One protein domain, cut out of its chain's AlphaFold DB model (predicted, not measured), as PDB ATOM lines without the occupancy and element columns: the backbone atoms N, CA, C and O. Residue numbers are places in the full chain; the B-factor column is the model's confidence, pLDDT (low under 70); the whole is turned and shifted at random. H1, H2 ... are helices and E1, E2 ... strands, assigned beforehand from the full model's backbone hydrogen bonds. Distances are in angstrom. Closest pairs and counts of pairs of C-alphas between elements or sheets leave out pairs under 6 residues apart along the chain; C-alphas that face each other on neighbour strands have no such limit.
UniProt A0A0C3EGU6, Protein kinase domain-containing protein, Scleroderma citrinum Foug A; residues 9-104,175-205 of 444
ATOM      1  N   MET A   9     136.488  72.297  65.906       94.12
ATOM      2  CA  MET A   9     135.526  72.450  67.005       94.12
ATOM      3  C   MET A   9     134.526  71.288  67.023       94.12
ATOM      4  O   MET A   9     134.241  70.689  65.984       94.12
ATOM      5  N   GLU A  10     133.979  70.989  68.200       95.69
ATOM      6  CA  GLU A  10     132.843  70.076  68.349       95.69
ATOM      7  C   GLU A  10     131.578  70.684  67.711       95.69
ATOM      8  O   GLU A  10     131.392  71.905  67.709       95.69
ATOM      9  N   LEU A  11     130.709  69.845  67.140       96.62
ATOM     10  CA  LEU A  11     129.455  70.309  66.544       96.62
ATOM     11  C   LEU A  11     128.443  70.674  67.647       96.62
ATOM     12  O   LEU A  11     128.306  69.908  68.598       96.62
ATOM     13  N   PRO A  12     127.653  71.760  67.512       97.44
ATOM     14  CA  PRO A  12     126.615  72.101  68.493       97.44
ATOM     15  C   PRO A  12     125.562  71.001  68.701       97.44
ATOM     16  O   PRO A  12     124.962  70.925  69.770       97.44
ATOM     17  N   HIS A  13     125.316  70.174  67.677       98.00
ATOM     18  CA  HIS A  13     124.494  68.965  67.749       98.00
ATOM     19  C   HIS A  13     124.793  68.032  66.559       98.00
ATOM     20  O   HIS A  13     125.126  68.504  65.473       98.00
ATOM     21  N   GLU A  14     124.594  66.720  66.716       97.69
ATOM     22  CA  GLU A  14     124.905  65.690  65.699       97.69
ATOM     23  C   GLU A  14     123.954  65.658  64.482       97.69
ATOM     24  O   GLU A  14     124.202  64.941  63.511       97.69
ATOM     25  N   SER A  15     122.846  66.407  64.519       98.00
ATOM     26  CA  SER A  15     121.780  66.347  63.500       98.00
ATOM     27  C   SER A  15     121.510  67.690  62.827       98.00
ATOM     28  O   SER A  15     121.692  67.820  61.618       98.00
ATOM     29  N   PHE A  16     121.117  68.712  63.590       98.25
ATOM     30  CA  PHE A  16     120.989  70.081  63.100       98.25
ATOM     31  C   PHE A  16     121.120  71.087  64.247       98.25
ATOM     32  O   PHE A  16     120.906  70.746  65.413       98.25
ATOM     33  N   TRP A  17     121.407  72.337  63.895       98.38
ATOM     34  CA  TRP A  17     121.255  73.496  64.773       98.38
ATOM     35  C   TRP A  17     120.668  74.684  64.004       98.38
ATOM     36  O   TRP A  17     120.652  74.713  62.767       98.38
ATOM     37  N   ILE A  18     120.166  75.664  64.748       98.19
ATOM     38  CA  ILE A  18     119.677  76.947  64.230       98.19
ATOM     39  C   ILE A  18     120.438  78.102  64.878       98.19
ATOM     40  O   ILE A  18     120.844  78.013  66.036       98.19
ATOM     41  N   GLU A  19     120.617  79.191  64.141       98.25
ATOM     42  CA  GLU A  19     120.960  80.485  64.735       98.25
ATOM     43  C   GLU A  19     119.778  80.999  65.573       98.25
ATOM     44  O   GLU A  19     118.610  80.742  65.259       98.25
ATOM     45  N   SER A  20     120.069  81.726  66.652       97.94
ATOM     46  CA  SER A  20     119.037  82.365  67.474       97.94
ATOM     47  C   SER A  20     118.232  83.400  66.682       97.94
ATOM     48  O   SER A  20     118.708  83.965  65.695       97.94
ATOM     49  N   SER A  21     117.004  83.691  67.119       97.56
ATOM     50  CA  SER A  21     116.168  84.692  66.454       97.56
ATOM     51  C   SER A  21     115.332  85.529  67.429       97.56
ATOM     52  O   SER A  21     115.108  85.126  68.573       97.56
ATOM     53  N   PRO A  22     114.785  86.676  66.983       97.62
ATOM     54  CA  PRO A  22     113.858  87.474  67.788       97.62
ATOM     55  C   PRO A  22     112.463  86.831  67.882       97.62
ATOM     56  O   PRO A  22     111.659  87.196  68.742       97.62
ATOM     57  N   THR A  23     112.161  85.888  66.985       97.00
ATOM     58  CA  THR A  23     110.840  85.273  66.787       97.00
ATOM     59  C   THR A  23     110.685  83.902  67.449       97.00
ATOM     60  O   THR A  23     109.575  83.375  67.477       97.00
ATOM     61  N   MET A  24     111.762  83.319  67.985       97.06
ATOM     62  CA  MET A  24     111.711  82.043  68.706       97.06
ATOM     63  C   MET A  24     111.009  82.168  70.079       97.06
ATOM     64  O   MET A  24     110.955  83.271  70.633       97.06
ATOM     65  N   PRO A  25     110.496  81.063  70.660       97.38
ATOM     66  CA  PRO A  25     109.841  81.068  71.971       97.38
ATOM     67  C   PRO A  25     110.709  81.647  73.095       97.38
ATOM     68  O   PRO A  25     111.931  81.471  73.110       97.38
ATOM     69  N   ASN A  26     110.075  82.304  74.074       96.62
ATOM     70  CA  ASN A  26     110.781  82.978  75.172       96.62
ATOM     71  C   ASN A  26     111.686  82.034  75.973       96.62
ATOM     72  O   ASN A  26     112.785  82.441  76.329       96.62
ATOM     73  N   VAL A  27     111.318  80.761  76.145       96.94
ATOM     74  CA  VAL A  27     112.168  79.783  76.847       96.94
ATOM     75  C   VAL A  27     113.506  79.516  76.160       96.94
ATOM     76  O   VAL A  27     114.502  79.257  76.833       96.94
ATOM     77  N   LEU A  28     113.586  79.651  74.831       97.75
ATOM     78  CA  LEU A  28     114.869  79.607  74.127       97.75
ATOM     79  C   LEU A  28     115.655  80.913  74.320       97.75
ATOM     80  O   LEU A  28     116.872  80.871  74.481       97.75
ATOM     81  N   LYS A  29     114.979  82.069  74.400       98.06
ATOM     82  CA  LYS A  29     115.621  83.353  74.742       98.06
ATOM     83  C   LYS A  29     116.200  83.322  76.161       98.06
ATOM     84  O   LYS A  29     117.333  83.746  76.361       98.06
ATOM     85  N   GLU A  30     115.469  82.759  77.120       97.56
ATOM     86  CA  GLU A  30     115.911  82.535  78.503       97.56
ATOM     87  C   GLU A  30     117.114  81.590  78.564       97.56
ATOM     88  O   GLU A  30     118.079  81.872  79.270       97.56
ATOM     89  N   ARG A  31     117.122  80.511  77.767       97.88
ATOM     90  CA  ARG A  31     118.283  79.611  77.641       97.88
ATOM     91  C   ARG A  31     119.522  80.316  77.083       97.88
ATOM     92  O   ARG A  31     120.620  80.027  77.556       97.88
ATOM     93  N   VAL A  32     119.362  81.247  76.137       98.38
ATOM     94  CA  VAL A  32     120.467  82.072  75.611       98.38
ATOM     95  C   VAL A  32     120.951  83.086  76.652       98.38
ATOM     96  O   VAL A  32     122.151  83.179  76.899       98.38
ATOM     97  N   ILE A  33     120.041  83.791  77.328       98.50
ATOM     98  CA  ILE A  33     120.373  84.725  78.417       98.50
ATOM     99  C   ILE A  33     121.145  83.995  79.528       98.50
ATOM    100  O   ILE A  33     122.233  84.426  79.900       98.50
ATOM    101  N   ALA A  34     120.665  82.828  79.965       97.94
ATOM    102  CA  ALA A  34     121.322  81.986  80.962       97.94
ATOM    103  C   ALA A  34     122.647  81.350  80.480       97.94
ATOM    104  O   ALA A  34     123.381  80.779  81.292       97.94
ATOM    105  N   ALA A  35     122.967  81.402  79.181       98.31
ATOM    106  CA  ALA A  35     124.292  81.060  78.662       98.31
ATOM    107  C   ALA A  35     125.258  82.246  78.819       98.31
ATOM    108  O   ALA A  35     126.335  82.071  79.388       98.31
ATOM    109  N   PHE A  36     124.844  83.459  78.433       98.56
ATOM    110  CA  PHE A  36     125.621  84.682  78.675       98.56
ATOM    111  C   PHE A  36     125.850  84.939  80.170       98.56
ATOM    112  O   PHE A  36     126.977  85.211  80.566       98.56
ATOM    113  N   GLU A  37     124.843  84.744  81.026       98.00
ATOM    114  CA  GLU A  37     124.989  84.881  82.485       98.00
ATOM    115  C   GLU A  37     126.051  83.924  83.062       98.00
ATOM    116  O   GLU A  37     126.767  84.292  83.991       98.00
ATOM    117  N   LYS A  38     126.234  82.724  82.485       98.19
ATOM    118  CA  LYS A  38     127.309  81.792  82.884       98.19
ATOM    119  C   LYS A  38     128.689  82.241  82.410       98.19
ATOM    120  O   LYS A  38     129.656  82.043  83.139       98.19
ATOM    121  N   ILE A  39     128.784  82.824  81.215       98.06
ATOM    122  CA  ILE A  39     130.029  83.375  80.655       98.06
ATOM    123  C   ILE A  39     130.459  84.597  81.490       98.06
ATOM    124  O   ILE A  39     131.582  84.643  81.998       98.06
ATOM    125  N   HIS A  40     129.518  85.501  81.780       98.06
ATOM    126  CA  HIS A  40     129.700  86.661  82.661       98.06
ATOM    127  C   HIS A  40     130.067  86.258  84.094       98.06
ATOM    128  O   HIS A  40     130.972  86.842  84.681       98.06
ATOM    129  N   ALA A  41     129.455  85.202  84.644       97.00
ATOM    130  CA  ALA A  41     129.807  84.657  85.962       97.00
ATOM    131  C   ALA A  41     131.197  83.986  86.024       97.00
ATOM    132  O   ALA A  41     131.676  83.671  87.113       97.00
ATOM    133  N   ARG A  42     131.868  83.773  84.882       97.62
ATOM    134  CA  ARG A  42     133.299  83.422  84.808       97.62
ATOM    135  C   ARG A  42     134.205  84.632  84.570       97.62
ATOM    136  O   ARG A  42     135.410  84.456  84.439       97.62
ATOM    137  N   GLY A  43     133.644  85.839  84.539       97.31
ATOM    138  CA  GLY A  43     134.370  87.078  84.284       97.31
ATOM    139  C   GLY A  43     134.796  87.259  82.830       97.31
ATOM    140  O   GLY A  43     135.740  88.003  82.588       97.31
ATOM    141  N   VAL A  44     134.129  86.594  81.880       97.94
ATOM    142  CA  VAL A  44     134.380  86.727  80.436       97.94
ATOM    143  C   VAL A  44     133.273  87.567  79.798       97.94
ATOM    144  O   VAL A  44     132.093  87.318  80.039       97.94
ATOM    145  N   LEU A  45     133.657  88.553  78.993       98.31
ATOM    146  CA  LEU A  45     132.790  89.349  78.122       98.31
ATOM    147  C   LEU A  45     132.903  88.791  76.698       98.31
ATOM    148  O   LEU A  45     134.010  88.471  76.264       98.31
ATOM    149  N   HIS A  46     131.800  88.679  75.962       98.31
ATOM    150  CA  HIS A  46     131.813  88.150  74.591       98.31
ATOM    151  C   HIS A  46     132.285  89.189  73.559       98.31
ATOM    152  O   HIS A  46     133.029  88.861  72.637       98.31
ATOM    153  N   GLY A  47     131.901  90.453  73.746       97.88
ATOM    154  CA  GLY A  47     132.273  91.591  72.905       97.88
ATOM    155  C   GLY A  47     131.356  91.771  71.693       97.88
ATOM    156  O   GLY A  47     130.867  92.882  71.465       97.88
ATOM    157  N   ASP A  48     131.062  90.695  70.949       97.56
ATOM    158  CA  ASP A  48     130.153  90.734  69.792       97.56
ATOM    159  C   ASP A  48     128.958  89.759  69.887       97.56
ATOM    160  O   ASP A  48     128.896  88.749  69.176       97.56
ATOM    161  N   PRO A  49     127.955  90.064  70.734       97.56
ATOM    162  CA  PRO A  49     126.753  89.248  70.893       97.56
ATOM    163  C   PRO A  49     125.765  89.438  69.720       97.56
ATOM    164  O   PRO A  49     124.664  89.966  69.898       97.56
ATOM    165  N   GLU A  50     126.132  89.025  68.506       97.50
ATOM    166  CA  GLU A  50     125.219  88.928  67.356       97.50
ATOM    167  C   GLU A  50     124.452  87.591  67.326       97.50
ATOM    168  O   GLU A  50     124.914  86.569  67.830       97.50
ATOM    169  N   LEU A  51     123.258  87.578  66.717       97.75
ATOM    170  CA  LEU A  51     122.343  86.423  66.756       97.75
ATOM    171  C   LEU A  51     122.931  85.152  66.112       97.75
ATOM    172  O   LEU A  51     122.667  84.048  66.596       97.75
ATOM    173  N   ARG A  52     123.785  85.310  65.085       97.31
ATOM    174  CA  ARG A  52     124.540  84.212  64.450       97.31
ATOM    175  C   ARG A  52     125.611  83.582  65.353       97.31
ATOM    176  O   ARG A  52     126.058  82.476  65.080       97.31
ATOM    177  N   HIS A  53     126.020  84.261  66.429       97.88
ATOM    178  CA  HIS A  53     126.993  83.749  67.403       97.88
ATOM    179  C   HIS A  53     126.331  82.933  68.529       97.88
ATOM    180  O   HIS A  53     127.013  82.412  69.411       97.88
ATOM    181  N   MET A  54     125.000  82.801  68.499       98.12
ATOM    182  CA  MET A  54     124.199  82.096  69.497       98.12
ATOM    183  C   MET A  54     123.475  80.935  68.802       98.12
ATOM    184  O   MET A  54     122.443  81.129  68.158       98.12
ATOM    185  N   LEU A  55     124.035  79.729  68.889       98.38
ATOM    186  CA  LEU A  55     123.526  78.540  68.201       98.38
ATOM    187  C   LEU A  55     122.663  77.692  69.137       98.38
ATOM    188  O   LEU A  55     122.985  77.543  70.315       98.38
ATOM    189  N   ILE A  56     121.586  77.109  68.609       98.50
ATOM    190  CA  ILE A  56     120.649  76.257  69.351       98.50
ATOM    191  C   ILE A  56     120.599  74.876  68.693       98.50
ATOM    192  O   ILE A  56     120.218  74.755  67.527       98.50
ATOM    193  N   GLY A  57     120.998  73.841  69.433       98.38
ATOM    194  CA  GLY A  57     120.964  72.445  68.990       98.38
ATOM    195  C   GLY A  57     119.552  71.849  68.978       98.38
ATOM    196  O   GLY A  57     118.629  72.384  69.594       98.38
ATOM    197  N   ALA A  58     119.381  70.704  68.309       98.00
ATOM    198  CA  ALA A  58     118.097  69.992  68.257       98.00
ATOM    199  C   ALA A  58     117.623  69.430  69.618       98.00
ATOM    200  O   ALA A  58     116.465  69.047  69.751       98.00
ATOM    201  N   ASP A  59     118.477  69.429  70.642       97.81
ATOM    202  CA  ASP A  59     118.128  69.114  72.032       97.81
ATOM    203  C   ASP A  59     117.836  70.366  72.892       97.81
ATOM    204  O   ASP A  59     117.689  70.280  74.114       97.81
ATOM    205  N   GLY A  60     117.780  71.552  72.275       97.44
ATOM    206  CA  GLY A  60     117.529  72.822  72.955       97.44
ATOM    207  C   GLY A  60     118.706  73.361  73.780       97.44
ATOM    208  O   GLY A  60     118.525  74.334  74.521       97.44
ATOM    209  N   ARG A  61     119.912  72.776  73.685       98.06
ATOM    210  CA  ARG A  61     121.123  73.395  74.251       98.06
ATOM    211  C   ARG A  61     121.540  74.611  73.435       98.06
ATOM    212  O   ARG A  61     121.374  74.650  72.219       98.06
ATOM    213  N   VAL A  62     122.115  75.589  74.131       98.19
ATOM    214  CA  VAL A  62     122.692  76.794  73.533       98.19
ATOM    215  C   VAL A  62     124.210  76.688  73.559       98.19
ATOM    216  O   VAL A  62     124.792  76.491  74.627       98.19
ATOM    217  N   THR A  63     124.828  76.894  72.400       98.44
ATOM    218  CA  THR A  63     126.278  77.008  72.221       98.44
ATOM    219  C   THR A  63     126.593  78.414  71.722       98.44
ATOM    220  O   THR A  63     126.071  78.847  70.696       98.44
ATOM    221  N   ILE A  64     127.439  79.135  72.457       98.31
ATOM    222  CA  ILE A  64     127.924  80.466  72.075       98.31
ATOM    223  C   ILE A  64     129.270  80.301  71.358       98.31
ATOM    224  O   ILE A  64     130.111  79.528  71.816       98.31
ATOM    225  N   ILE A  65     129.458  80.998  70.237       97.56
ATOM    226  CA  ILE A  65     130.650  80.910  69.374       97.56
ATOM    227  C   ILE A  65     131.241  82.299  69.085       97.56
ATOM    228  O   ILE A  65     130.657  83.305  69.467       97.56
ATOM    229  N   ASP A  66     132.391  82.335  68.408       96.44
ATOM    230  CA  ASP A  66     133.151  83.542  68.038       96.44
ATOM    231  C   ASP A  66     133.458  84.496  69.207       96.44
ATOM    232  O   ASP A  66     132.891  85.574  69.360       96.44
ATOM    233  N   PHE A  67     134.425  84.087  70.029       96.38
ATOM    234  CA  PHE A  67     135.014  84.914  71.083       96.38
ATOM    235  C   PHE A  67     136.136  85.838  70.550       96.38
ATOM    236  O   PHE A  67     136.963  86.307  71.332       96.38
ATOM    237  N   GLY A  68     136.198  86.117  69.239       95.25
ATOM    238  CA  GLY A  68     137.263  86.921  68.622       95.25
ATOM    239  C   GLY A  68     137.326  88.387  69.079       95.25
ATOM    240  O   GLY A  68     138.338  89.049  68.867       95.25
ATOM    241  N   MET A  69     136.268  88.879  69.733       96.69
ATOM    242  CA  MET A  69     136.176  90.213  70.348       96.69
ATOM    243  C   MET A  69     136.107  90.165  71.889       96.69
ATOM    244  O   MET A  69     135.772  91.168  72.519       96.69
ATOM    245  N   SER A  70     136.390  89.006  72.496       97.62
ATOM    246  CA  SER A  70     136.188  88.779  73.930       97.62
ATOM    247  C   SER A  70     137.184  89.517  74.833       97.62
ATOM    248  O   SER A  70     138.274  89.917  74.423       97.62
ATOM    249  N   ARG A  71     136.780  89.707  76.094       98.12
ATOM    250  CA  ARG A  71     137.563  90.362  77.156       98.12
ATOM    251  C   ARG A  71     137.375  89.660  78.493       98.12
ATOM    252  O   ARG A  71     136.453  88.860  78.649       98.12
ATOM    253  N   ALA A  72     138.201  89.999  79.480       98.00
ATOM    254  CA  ALA A  72     138.106  89.437  80.823       98.00
ATOM    255  C   ALA A  72     138.147  90.503  81.935       98.00
ATOM    256  O   ALA A  72     138.820  91.527  81.815       98.00
ATOM    257  N   ILE A  73     137.458  90.244  83.056       97.56
ATOM    258  CA  ILE A  73     137.534  91.085  84.272       97.56
ATOM    259  C   ILE A  73     138.979  91.133  84.789       97.56
ATOM    260  O   ILE A  73     139.463  92.189  85.188       97.56
ATOM    261  N   THR A  74     139.699  90.015  84.718       97.31
ATOM    262  CA  THR A  74     141.154  89.974  84.904       97.31
ATOM    263  C   THR A  74     141.791  89.820  83.530       97.31
ATOM    264  O   THR A  74     141.640  88.767  82.920       97.31
ATOM    265  N   ALA A  75     142.476  90.855  83.040       96.50
ATOM    266  CA  ALA A  75     143.222  90.773  81.784       96.50
ATOM    267  C   ALA A  75     144.348  89.731  81.874       96.50
ATOM    268  O   ALA A  75     144.973  89.585  82.929       96.50
ATOM    269  N   ASP A  76     144.623  89.048  80.764       95.69
ATOM    270  CA  ASP A  76     145.671  88.031  80.675       95.69
ATOM    271  C   ASP A  76     146.491  88.227  79.391       95.69
ATOM    272  O   ASP A  76     146.060  87.900  78.283       95.69
ATOM    273  N   GLU A  77     147.693  88.782  79.561       95.31
ATOM    274  CA  GLU A  77     148.646  89.060  78.481       95.31
ATOM    275  C   GLU A  77     149.223  87.780  77.845       95.31
ATOM    276  O   GLU A  77     149.832  87.856  76.783       95.31
ATOM    277  N   SER A  78     149.040  86.595  78.448       94.44
ATOM    278  CA  SER A  78     149.504  85.325  77.864       94.44
ATOM    279  C   SER A  78     148.586  84.784  76.760       94.44
ATOM    280  O   SER A  78     148.996  83.913  75.991       94.44
ATOM    281  N   VAL A  79     147.363  85.318  76.670       91.31
ATOM    282  CA  VAL A  79     146.316  84.949  75.701       91.31
ATOM    283  C   VAL A  79     145.683  86.178  75.020       91.31
ATOM    284  O   VAL A  79     144.596  86.078  74.458       91.31
ATOM    285  N   ASP A  80     146.359  87.334  75.074       92.75
ATOM    286  CA  ASP A  80     145.939  88.626  74.497       92.75
ATOM    287  C   ASP A  80     144.529  89.123  74.925       92.75
ATOM    288  O   ASP A  80     143.885  89.904  74.219       92.75
ATOM    289  N   LEU A  81     144.038  88.731  76.111       95.00
ATOM    290  CA  LEU A  81     142.719  89.156  76.608       95.00
ATOM    291  C   LEU A  81     142.763  90.570  77.221       95.00
ATOM    292  O   LEU A  81     143.254  90.758  78.338       95.00
ATOM    293  N   GLU A  82     142.195  91.563  76.513       97.62
ATOM    294  CA  GLU A  82     141.976  92.930  77.034       97.62
ATOM    295  C   GLU A  82     141.095  92.911  78.313       97.62
ATOM    296  O   GLU A  82     140.214  92.063  78.491       97.62
ATOM    297  N   HIS A  83     141.298  93.898  79.195       97.94
ATOM    298  CA  HIS A  83     140.438  94.136  80.361       97.94
ATOM    299  C   HIS A  83     139.039  94.606  79.927       97.94
ATOM    300  O   HIS A  83     138.933  95.557  79.151       97.94
ATOM    301  N   GLY A  84     137.986  93.967  80.443       97.94
ATOM    302  CA  GLY A  84     136.596  94.411  80.302       97.94
ATOM    303  C   GLY A  84     136.088  95.083  81.580       97.94
ATOM    304  O   GLY A  84     136.158  94.488  82.657       97.94
ATOM    305  N   GLU A  85     135.556  96.299  81.454       97.50
ATOM    306  CA  GLU A  85     134.987  97.063  82.578       97.50
ATOM    307  C   GLU A  85     133.607  96.490  82.980       97.50
ATOM    308  O   GLU A  85     132.855  96.062  82.097       97.50
ATOM    309  N   PRO A  86     133.202  96.492  84.267       96.69
ATOM    310  CA  PRO A  86     131.932  95.900  84.718       96.69
ATOM    311  C   PRO A  86     130.677  96.434  84.005       96.69
ATOM    312  O   PRO A  86     129.710  95.697  83.798       96.69
ATOM    313  N   GLU A  87     130.684  97.700  83.590       96.50
ATOM    314  CA  GLU A  87     129.610  98.324  82.819       96.50
ATOM    315  C   GLU A  87     129.460  97.723  81.410       96.50
ATOM    316  O   GLU A  87     128.343  97.683  80.887       96.50
ATOM    317  N   GLU A  88     130.536  97.205  80.802       96.94
ATOM    318  CA  GLU A  88     130.475  96.539  79.492       96.94
ATOM    319  C   GLU A  88     129.685  95.222  79.575       96.94
ATOM    320  O   GLU A  88     128.907  94.927  78.670       96.94
ATOM    321  N   PHE A  89     129.777  94.483  80.688       97.81
ATOM    322  CA  PHE A  89     128.995  93.258  80.927       97.81
ATOM    323  C   PHE A  89     127.493  93.554  81.032       97.81
ATOM    324  O   PHE A  89     126.664  92.860  80.436       97.81
ATOM    325  N   LEU A  90     127.126  94.620  81.754       96.94
ATOM    326  CA  LEU A  90     125.734  95.067  81.865       96.94
ATOM    327  C   LEU A  90     125.188  95.528  80.505       96.94
ATOM    328  O   LEU A  90     124.066  95.170  80.133       96.94
ATOM    329  N   LEU A  91     125.993  96.272  79.739       96.88
ATOM    330  CA  LEU A  91     125.640  96.740  78.401       96.88
ATOM    331  C   LEU A  91     125.502  95.579  77.400       96.88
ATOM    332  O   LEU A  91     124.554  95.567  76.616       96.88
ATOM    333  N   GLU A  92     126.383  94.579  77.462       98.00
ATOM    334  CA  GLU A  92     126.303  93.344  76.675       98.00
ATOM    335  C   GLU A  92     125.031  92.555  76.999       98.00
ATOM    336  O   GLU A  92     124.271  92.213  76.094       98.00
ATOM    337  N   MET A  93     124.725  92.335  78.279       98.38
ATOM    338  CA  MET A  93     123.504  91.635  78.695       98.38
ATOM    339  C   MET A  93     122.229  92.365  78.228       98.38
ATOM    340  O   MET A  93     121.232  91.739  77.853       98.38
ATOM    341  N   ARG A  94     122.265  93.702  78.193       97.75
ATOM    342  CA  ARG A  94     121.193  94.558  77.659       97.75
ATOM    343  C   ARG A  94     121.109  94.484  76.122       97.75
ATOM    344  O   ARG A  94     120.002  94.360  75.595       97.75
ATOM    345  N   LYS A  95     122.245  94.433  75.409       97.81
ATOM    346  CA  LYS A  95     122.352  94.208  73.947       97.81
ATOM    347  C   LYS A  95     121.833  92.823  73.534       97.81
ATOM    348  O   LYS A  95     121.075  92.727  72.569       97.81
ATOM    349  N   VAL A  96     122.151  91.768  74.292       97.94
ATOM    350  CA  VAL A  96     121.615  90.403  74.117       97.94
ATOM    351  C   VAL A  96     120.089  90.418  74.237       97.94
ATOM    352  O   VAL A  96     119.386  90.020  73.306       97.94
ATOM    353  N   LYS A  97     119.554  90.957  75.342       98.25
ATOM    354  CA  LYS A  97     118.100  91.054  75.574       98.25
ATOM    355  C   LYS A  97     117.397  91.878  74.484       98.25
ATOM    356  O   LYS A  97     116.310  91.492  74.055       98.25
ATOM    357  N   TYR A  98     118.035  92.939  73.976       98.00
ATOM    358  CA  TYR A  98     117.565  93.723  72.828       98.00
ATOM    359  C   TYR A  98     117.515  92.916  71.522       98.00
ATOM    360  O   TYR A  98     116.457  92.845  70.890       98.00
ATOM    361  N   LYS A  99     118.619  92.283  71.092       97.44
ATOM    362  CA  LYS A  99     118.642  91.552  69.810       97.44
ATOM    363  C   LYS A  99     117.664  90.374  69.814       97.44
ATOM    364  O   LYS A  99     116.950  90.197  68.830       97.44
ATOM    365  N   LEU A 100     117.524  89.665  70.935       97.56
ATOM    366  CA  LEU A 100     116.527  88.600  71.121       97.56
ATOM    367  C   LEU A 100     115.070  89.109  71.216       97.56
ATOM    368  O   LEU A 100     114.146  88.301  71.207       97.56
ATOM    369  N   ASP A 101     114.840  90.416  71.367       97.88
ATOM    370  CA  ASP A 101     113.568  91.020  71.806       97.88
ATOM    371  C   ASP A 101     112.917  90.283  72.989       97.88
ATOM    372  O   ASP A 101     111.758  89.855  72.951       97.88
ATOM    373  N   TYR A 102     113.701  90.060  74.044       97.81
ATOM    374  CA  TYR A 102     113.207  89.435  75.265       97.81
ATOM    375  C   TYR A 102     112.284  90.409  76.016       97.81
ATOM    376  O   TYR A 102     112.653  91.557  76.261       97.81
ATOM    377  N   GLU A 103     111.058  89.985  76.339       96.75
ATOM    378  CA  GLU A 103     110.010  90.830  76.946       96.75
ATOM    379  C   GLU A 103     109.792  92.202  76.258       96.75
ATOM    380  O   GLU A 103     109.546  93.215  76.927       96.75
ATOM    381  N   GLY A 104     109.931  92.285  74.931       97.31
ATOM    382  CA  GLY A 104     109.793  93.556  74.208       97.31
ATOM    383  C   GLY A 104     110.927  94.559  74.479       97.31
ATOM    384  O   GLY A 104     110.709  95.774  74.383       97.31
ATOM    385  N   PRO A 175     117.435  83.815  60.484       96.81
ATOM    386  CA  PRO A 175     118.279  82.826  61.145       96.81
ATOM    387  C   PRO A 175     118.553  81.636  60.221       96.81
ATOM    388  O   PRO A 175     117.622  81.021  59.685       96.81
ATOM    389  N   HIS A 176     119.822  81.276  60.052       97.38
ATOM    390  CA  HIS A 176     120.193  80.081  59.306       97.38
ATOM    391  C   HIS A 176     119.885  78.800  60.098       97.38
ATOM    392  O   HIS A 176     119.970  78.747  61.326       97.38
ATOM    393  N   ARG A 177     119.577  77.726  59.363       97.44
ATOM    394  CA  ARG A 177     119.499  76.351  59.874       97.44
ATOM    395  C   ARG A 177     120.550  75.512  59.166       97.44
ATOM    396  O   ARG A 177     120.508  75.406  57.941       97.44
ATOM    397  N   VAL A 178     121.428  74.872  59.928       98.19
ATOM    398  CA  VAL A 178     122.454  73.963  59.406       98.19
ATOM    399  C   VAL A 178     122.079  72.535  59.781       98.19
ATOM    400  O   VAL A 178     121.767  72.256  60.934       98.19
ATOM    401  N   VAL A 179     122.099  71.635  58.798       98.19
ATOM    402  CA  VAL A 179     121.887  70.191  58.974       98.19
ATOM    403  C   VAL A 179     123.224  69.488  58.751       98.19
ATOM    404  O   VAL A 179     123.950  69.825  57.817       98.19
ATOM    405  N   VAL A 180     123.551  68.521  59.607       97.94
ATOM    406  CA  VAL A 180     124.806  67.767  59.540       97.94
ATOM    407  C   VAL A 180     124.817  66.874  58.286       97.94
ATOM    408  O   VAL A 180     123.857  66.126  58.062       97.94
ATOM    409  N   PRO A 181     125.875  66.920  57.451       98.00
ATOM    410  CA  PRO A 181     125.978  66.076  56.262       98.00
ATOM    411  C   PRO A 181     125.861  64.578  56.578       98.00
ATOM    412  O   PRO A 181     126.420  64.094  57.557       98.00
ATOM    413  N   GLY A 182     125.160  63.834  55.719       97.44
ATOM    414  CA  GLY A 182     124.940  62.387  55.871       97.44
ATOM    415  C   GLY A 182     123.685  62.003  56.662       97.44
ATOM    416  O   GLY A 182     123.274  60.846  56.599       97.44
ATOM    417  N   GLN A 183     123.028  62.951  57.338       97.81
ATOM    418  CA  GLN A 183     121.714  62.721  57.947       97.81
ATOM    419  C   GLN A 183     120.638  62.443  56.880       97.81
ATOM    420  O   GLN A 183     120.613  63.076  55.825       97.81
ATOM    421  N   THR A 184     119.720  61.510  57.158       98.12
ATOM    422  CA  THR A 184     118.574  61.230  56.271       98.12
ATOM    423  C   THR A 184     117.399  62.154  56.586       98.12
ATOM    424  O   THR A 184     117.209  62.548  57.736       98.12
ATOM    425  N   GLU A 185     116.555  62.463  55.597       97.62
ATOM    426  CA  GLU A 185     115.377  63.329  55.793       97.62
ATOM    427  C   GLU A 185     114.457  62.827  56.920       97.62
ATOM    428  O   GLU A 185     113.954  63.624  57.711       97.62
ATOM    429  N   ALA A 186     114.293  61.505  57.048       98.00
ATOM    430  CA  ALA A 186     113.513  60.882  58.116       98.00
ATOM    431  C   ALA A 186     114.158  61.046  59.506       98.00
ATOM    432  O   ALA A 186     113.444  61.284  60.481       98.00
ATOM    433  N   ALA A 187     115.492  60.967  59.607       97.88
ATOM    434  CA  ALA A 187     116.210  61.230  60.853       97.88
ATOM    435  C   ALA A 187     116.086  62.708  61.258       97.88
ATOM    436  O   ALA A 187     115.677  63.001  62.377       97.88
ATOM    437  N   VAL A 188     116.326  63.640  60.328       97.88
ATOM    438  CA  VAL A 188     116.168  65.087  60.574       97.88
ATOM    439  C   VAL A 188     114.728  65.423  60.972       97.88
ATOM    440  O   VAL A 188     114.516  66.181  61.916       97.88
ATOM    441  N   ALA A 189     113.725  64.829  60.317       97.94
ATOM    442  CA  ALA A 189     112.325  64.998  60.697       97.94
ATOM    443  C   ALA A 189     112.030  64.464  62.112       97.94
ATOM    444  O   ALA A 189     111.293  65.110  62.855       97.94
ATOM    445  N   SER A 190     112.626  63.332  62.509       98.19
ATOM    446  CA  SER A 190     112.499  62.794  63.870       98.19
ATOM    447  C   SER A 190     113.126  63.723  64.914       98.19
ATOM    448  O   SER A 190     112.464  64.057  65.898       98.19
ATOM    449  N   GLU A 191     114.342  64.225  64.677       98.19
ATOM    450  CA  GLU A 191     114.986  65.185  65.583       98.19
ATOM    451  C   GLU A 191     114.227  66.521  65.650       98.19
ATOM    452  O   GLU A 191     114.140  67.113  66.720       98.19
ATOM    453  N   ILE A 192     113.601  66.983  64.557       98.06
ATOM    454  CA  ILE A 192     112.732  68.175  64.585       98.06
ATOM    455  C   ILE A 192     111.506  67.944  65.484       98.06
ATOM    456  O   ILE A 192     111.130  68.844  66.233       98.06
ATOM    457  N   GLN A 193     110.895  66.754  65.462       98.25
ATOM    458  CA  GLN A 193     109.784  66.437  66.374       98.25
ATOM    459  C   GLN A 193     110.247  66.357  67.837       98.25
ATOM    460  O   GLN A 193     109.555  66.868  68.716       98.25
ATOM    461  N   LYS A 194     111.432  65.788  68.107       98.12
ATOM    462  CA  LYS A 194     112.029  65.796  69.454       98.12
ATOM    463  C   LYS A 194     112.324  67.215  69.936       98.12
ATOM    464  O   LYS A 194     111.942  67.538  71.052       98.12
ATOM    465  N   PHE A 195     112.907  68.070  69.093       97.75
ATOM    466  CA  PHE A 195     113.154  69.482  69.396       97.75
ATOM    467  C   PHE A 195     111.860  70.215  69.768       97.75
ATOM    468  O   PHE A 195     111.809  70.889  70.793       97.75
ATOM    469  N   ILE A 196     110.790  70.043  68.981       97.88
ATOM    470  CA  ILE A 196     109.474  70.636  69.270       97.88
ATOM    471  C   ILE A 196     108.923  70.124  70.611       97.88
ATOM    472  O   ILE A 196     108.444  70.927  71.411       97.88
ATOM    473  N   GLY A 197     109.040  68.821  70.888       97.69
ATOM    474  CA  GLY A 197     108.676  68.235  72.181       97.69
ATOM    475  C   GLY A 197     109.481  68.824  73.342       97.69
ATOM    476  O   GLY A 197     108.900  69.282  74.318       97.69
ATOM    477  N   THR A 198     110.807  68.913  73.207       97.06
ATOM    478  CA  THR A 198     111.697  69.509  74.213       97.06
ATOM    479  C   THR A 198     111.389  70.987  74.450       97.06
ATOM    480  O   THR A 198     111.383  71.418  75.596       97.06
ATOM    481  N   VAL A 199     111.080  71.769  73.413       96.56
ATOM    482  CA  VAL A 199     110.648  73.167  73.582       96.56
ATOM    483  C   VAL A 199     109.317  73.242  74.340       96.56
ATOM    484  O   VAL A 199     109.202  74.061  75.245       96.56
ATOM    485  N   ALA A 200     108.353  72.362  74.049       96.06
ATOM    486  CA  ALA A 200     107.074  72.305  74.765       96.06
ATOM    487  C   ALA A 200     107.206  71.822  76.227       96.06
ATOM    488  O   ALA A 200     106.489  72.313  77.095       96.06
ATOM    489  N   ASP A 201     108.137  70.909  76.522       95.50
ATOM    490  CA  ASP A 201     108.472  70.489  77.893       95.50
ATOM    491  C   ASP A 201     109.257  71.565  78.670       95.50
ATOM    492  O   ASP A 201     109.243  71.574  79.905       95.50
ATOM    493  N   LEU A 202     109.944  72.470  77.962       93.75
ATOM    494  CA  LEU A 202     110.632  73.627  78.537       93.75
ATOM    495  C   LEU A 202     109.711  74.823  78.784       93.75
ATOM    496  O   LEU A 202     110.027  75.619  79.670       93.75
ATOM    497  N   GLU A 203     108.612  74.976  78.036       92.50
ATOM    498  CA  GLU A 203     107.622  76.021  78.310       92.50
ATOM    499  C   GLU A 203     107.081  75.857  79.741       92.50
ATOM    500  O   GLU A 203     106.536  74.799  80.080       92.50
ATOM    501  N   PRO A 204     107.247  76.867  80.624       83.44
ATOM    502  CA  PRO A 204     106.817  76.749  82.006       83.44
ATOM    503  C   PRO A 204     105.305  76.569  82.009       83.44
ATOM    504  O   PRO A 204     104.566  77.493  81.664       83.44
ATOM    505  N   LYS A 205     104.859  75.360  82.380       79.31
ATOM    506  CA  LYS A 205     103.442  74.998  82.499       79.31
ATOM    507  C   LYS A 205     102.750  76.116  83.257       79.31
ATOM    508  O   LYS A 205     103.091  76.344  84.417       79.31
TER     509      LYS A 205
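This is residues 9 to 104 and 175 to 205 of the 444 residues of the protein "Protein kinase domain-containing protein" of Scleroderma citrinum Foug A (UniProt A0A0C3EGU6). A small, twisted sheet of four short strands, E3 E2 E1 E4, has H1 over one face at its E3 end, with H2 side by side with H1 and off the sheet. H3 is at the far end of the domain from the long loop of residues 65 to 85. Printed are 127 residues with three named helices and four named strands, in the order E1 H1 E2 E3 H2 E4 H3; the sheet is all antiparallel. The class is mixed, helices and strands, with 61 residues, under half, in named elements. The whole is compact, with a radius of gyration of the C-alphas of 16.0 A and spans of 49 by 34 by 20 A.

E3 is residues 62 to 64, 6.6 A; E2 54 to 57, 10.2 A; E1 16 to 19, 10.5 A, from C-alpha 16 at (120.989, 70.081, 63.100); E4 177 to 179, 6.7 A. H1 is residues 26 to 40, 20.7 A; H2 86 to 99, 20.4 A; H3 185 to 202, 25.4 A, ending at C-alpha 202 (110.632, 73.627, 78.537).

Within hydrogen-bond range are N 55 and O 63 of hairpin E2 and E3, 2.9 A, N 56 and O 18 of E2 and E1, 2.8 A, and N 178 and O 17 of E4 and E1, 2.9 A. H1 on one face makes two layers, helix over sheet; its C-alpha Val 32 is 6.1 A from that of Val 62 in E3. H1 and H2 touch, closest C-alphas His 40 and Phe 89, 6.9 A, a shallow tilt of 19 degrees, opposite ways. H3 only grazes the sheet with residues 185 to 195. H1 and H3 only just touch, only at their ends, with 3 pairs of C-alphas within 8 A, closest Val 27 and Leu 202, 6.6 A. Every O i to N i+4 pair is within range in H2 and H3, 10 of 11 in H1.

The C-alphas farthest apart, Glu 77 and Ala 186, are 49.4 A apart. Residues 105 to 174 are not printed; the gap is 18.9 A. Links H1 to E2 and E3 to H2 are long. No printed residue is under 70 in pLDDT.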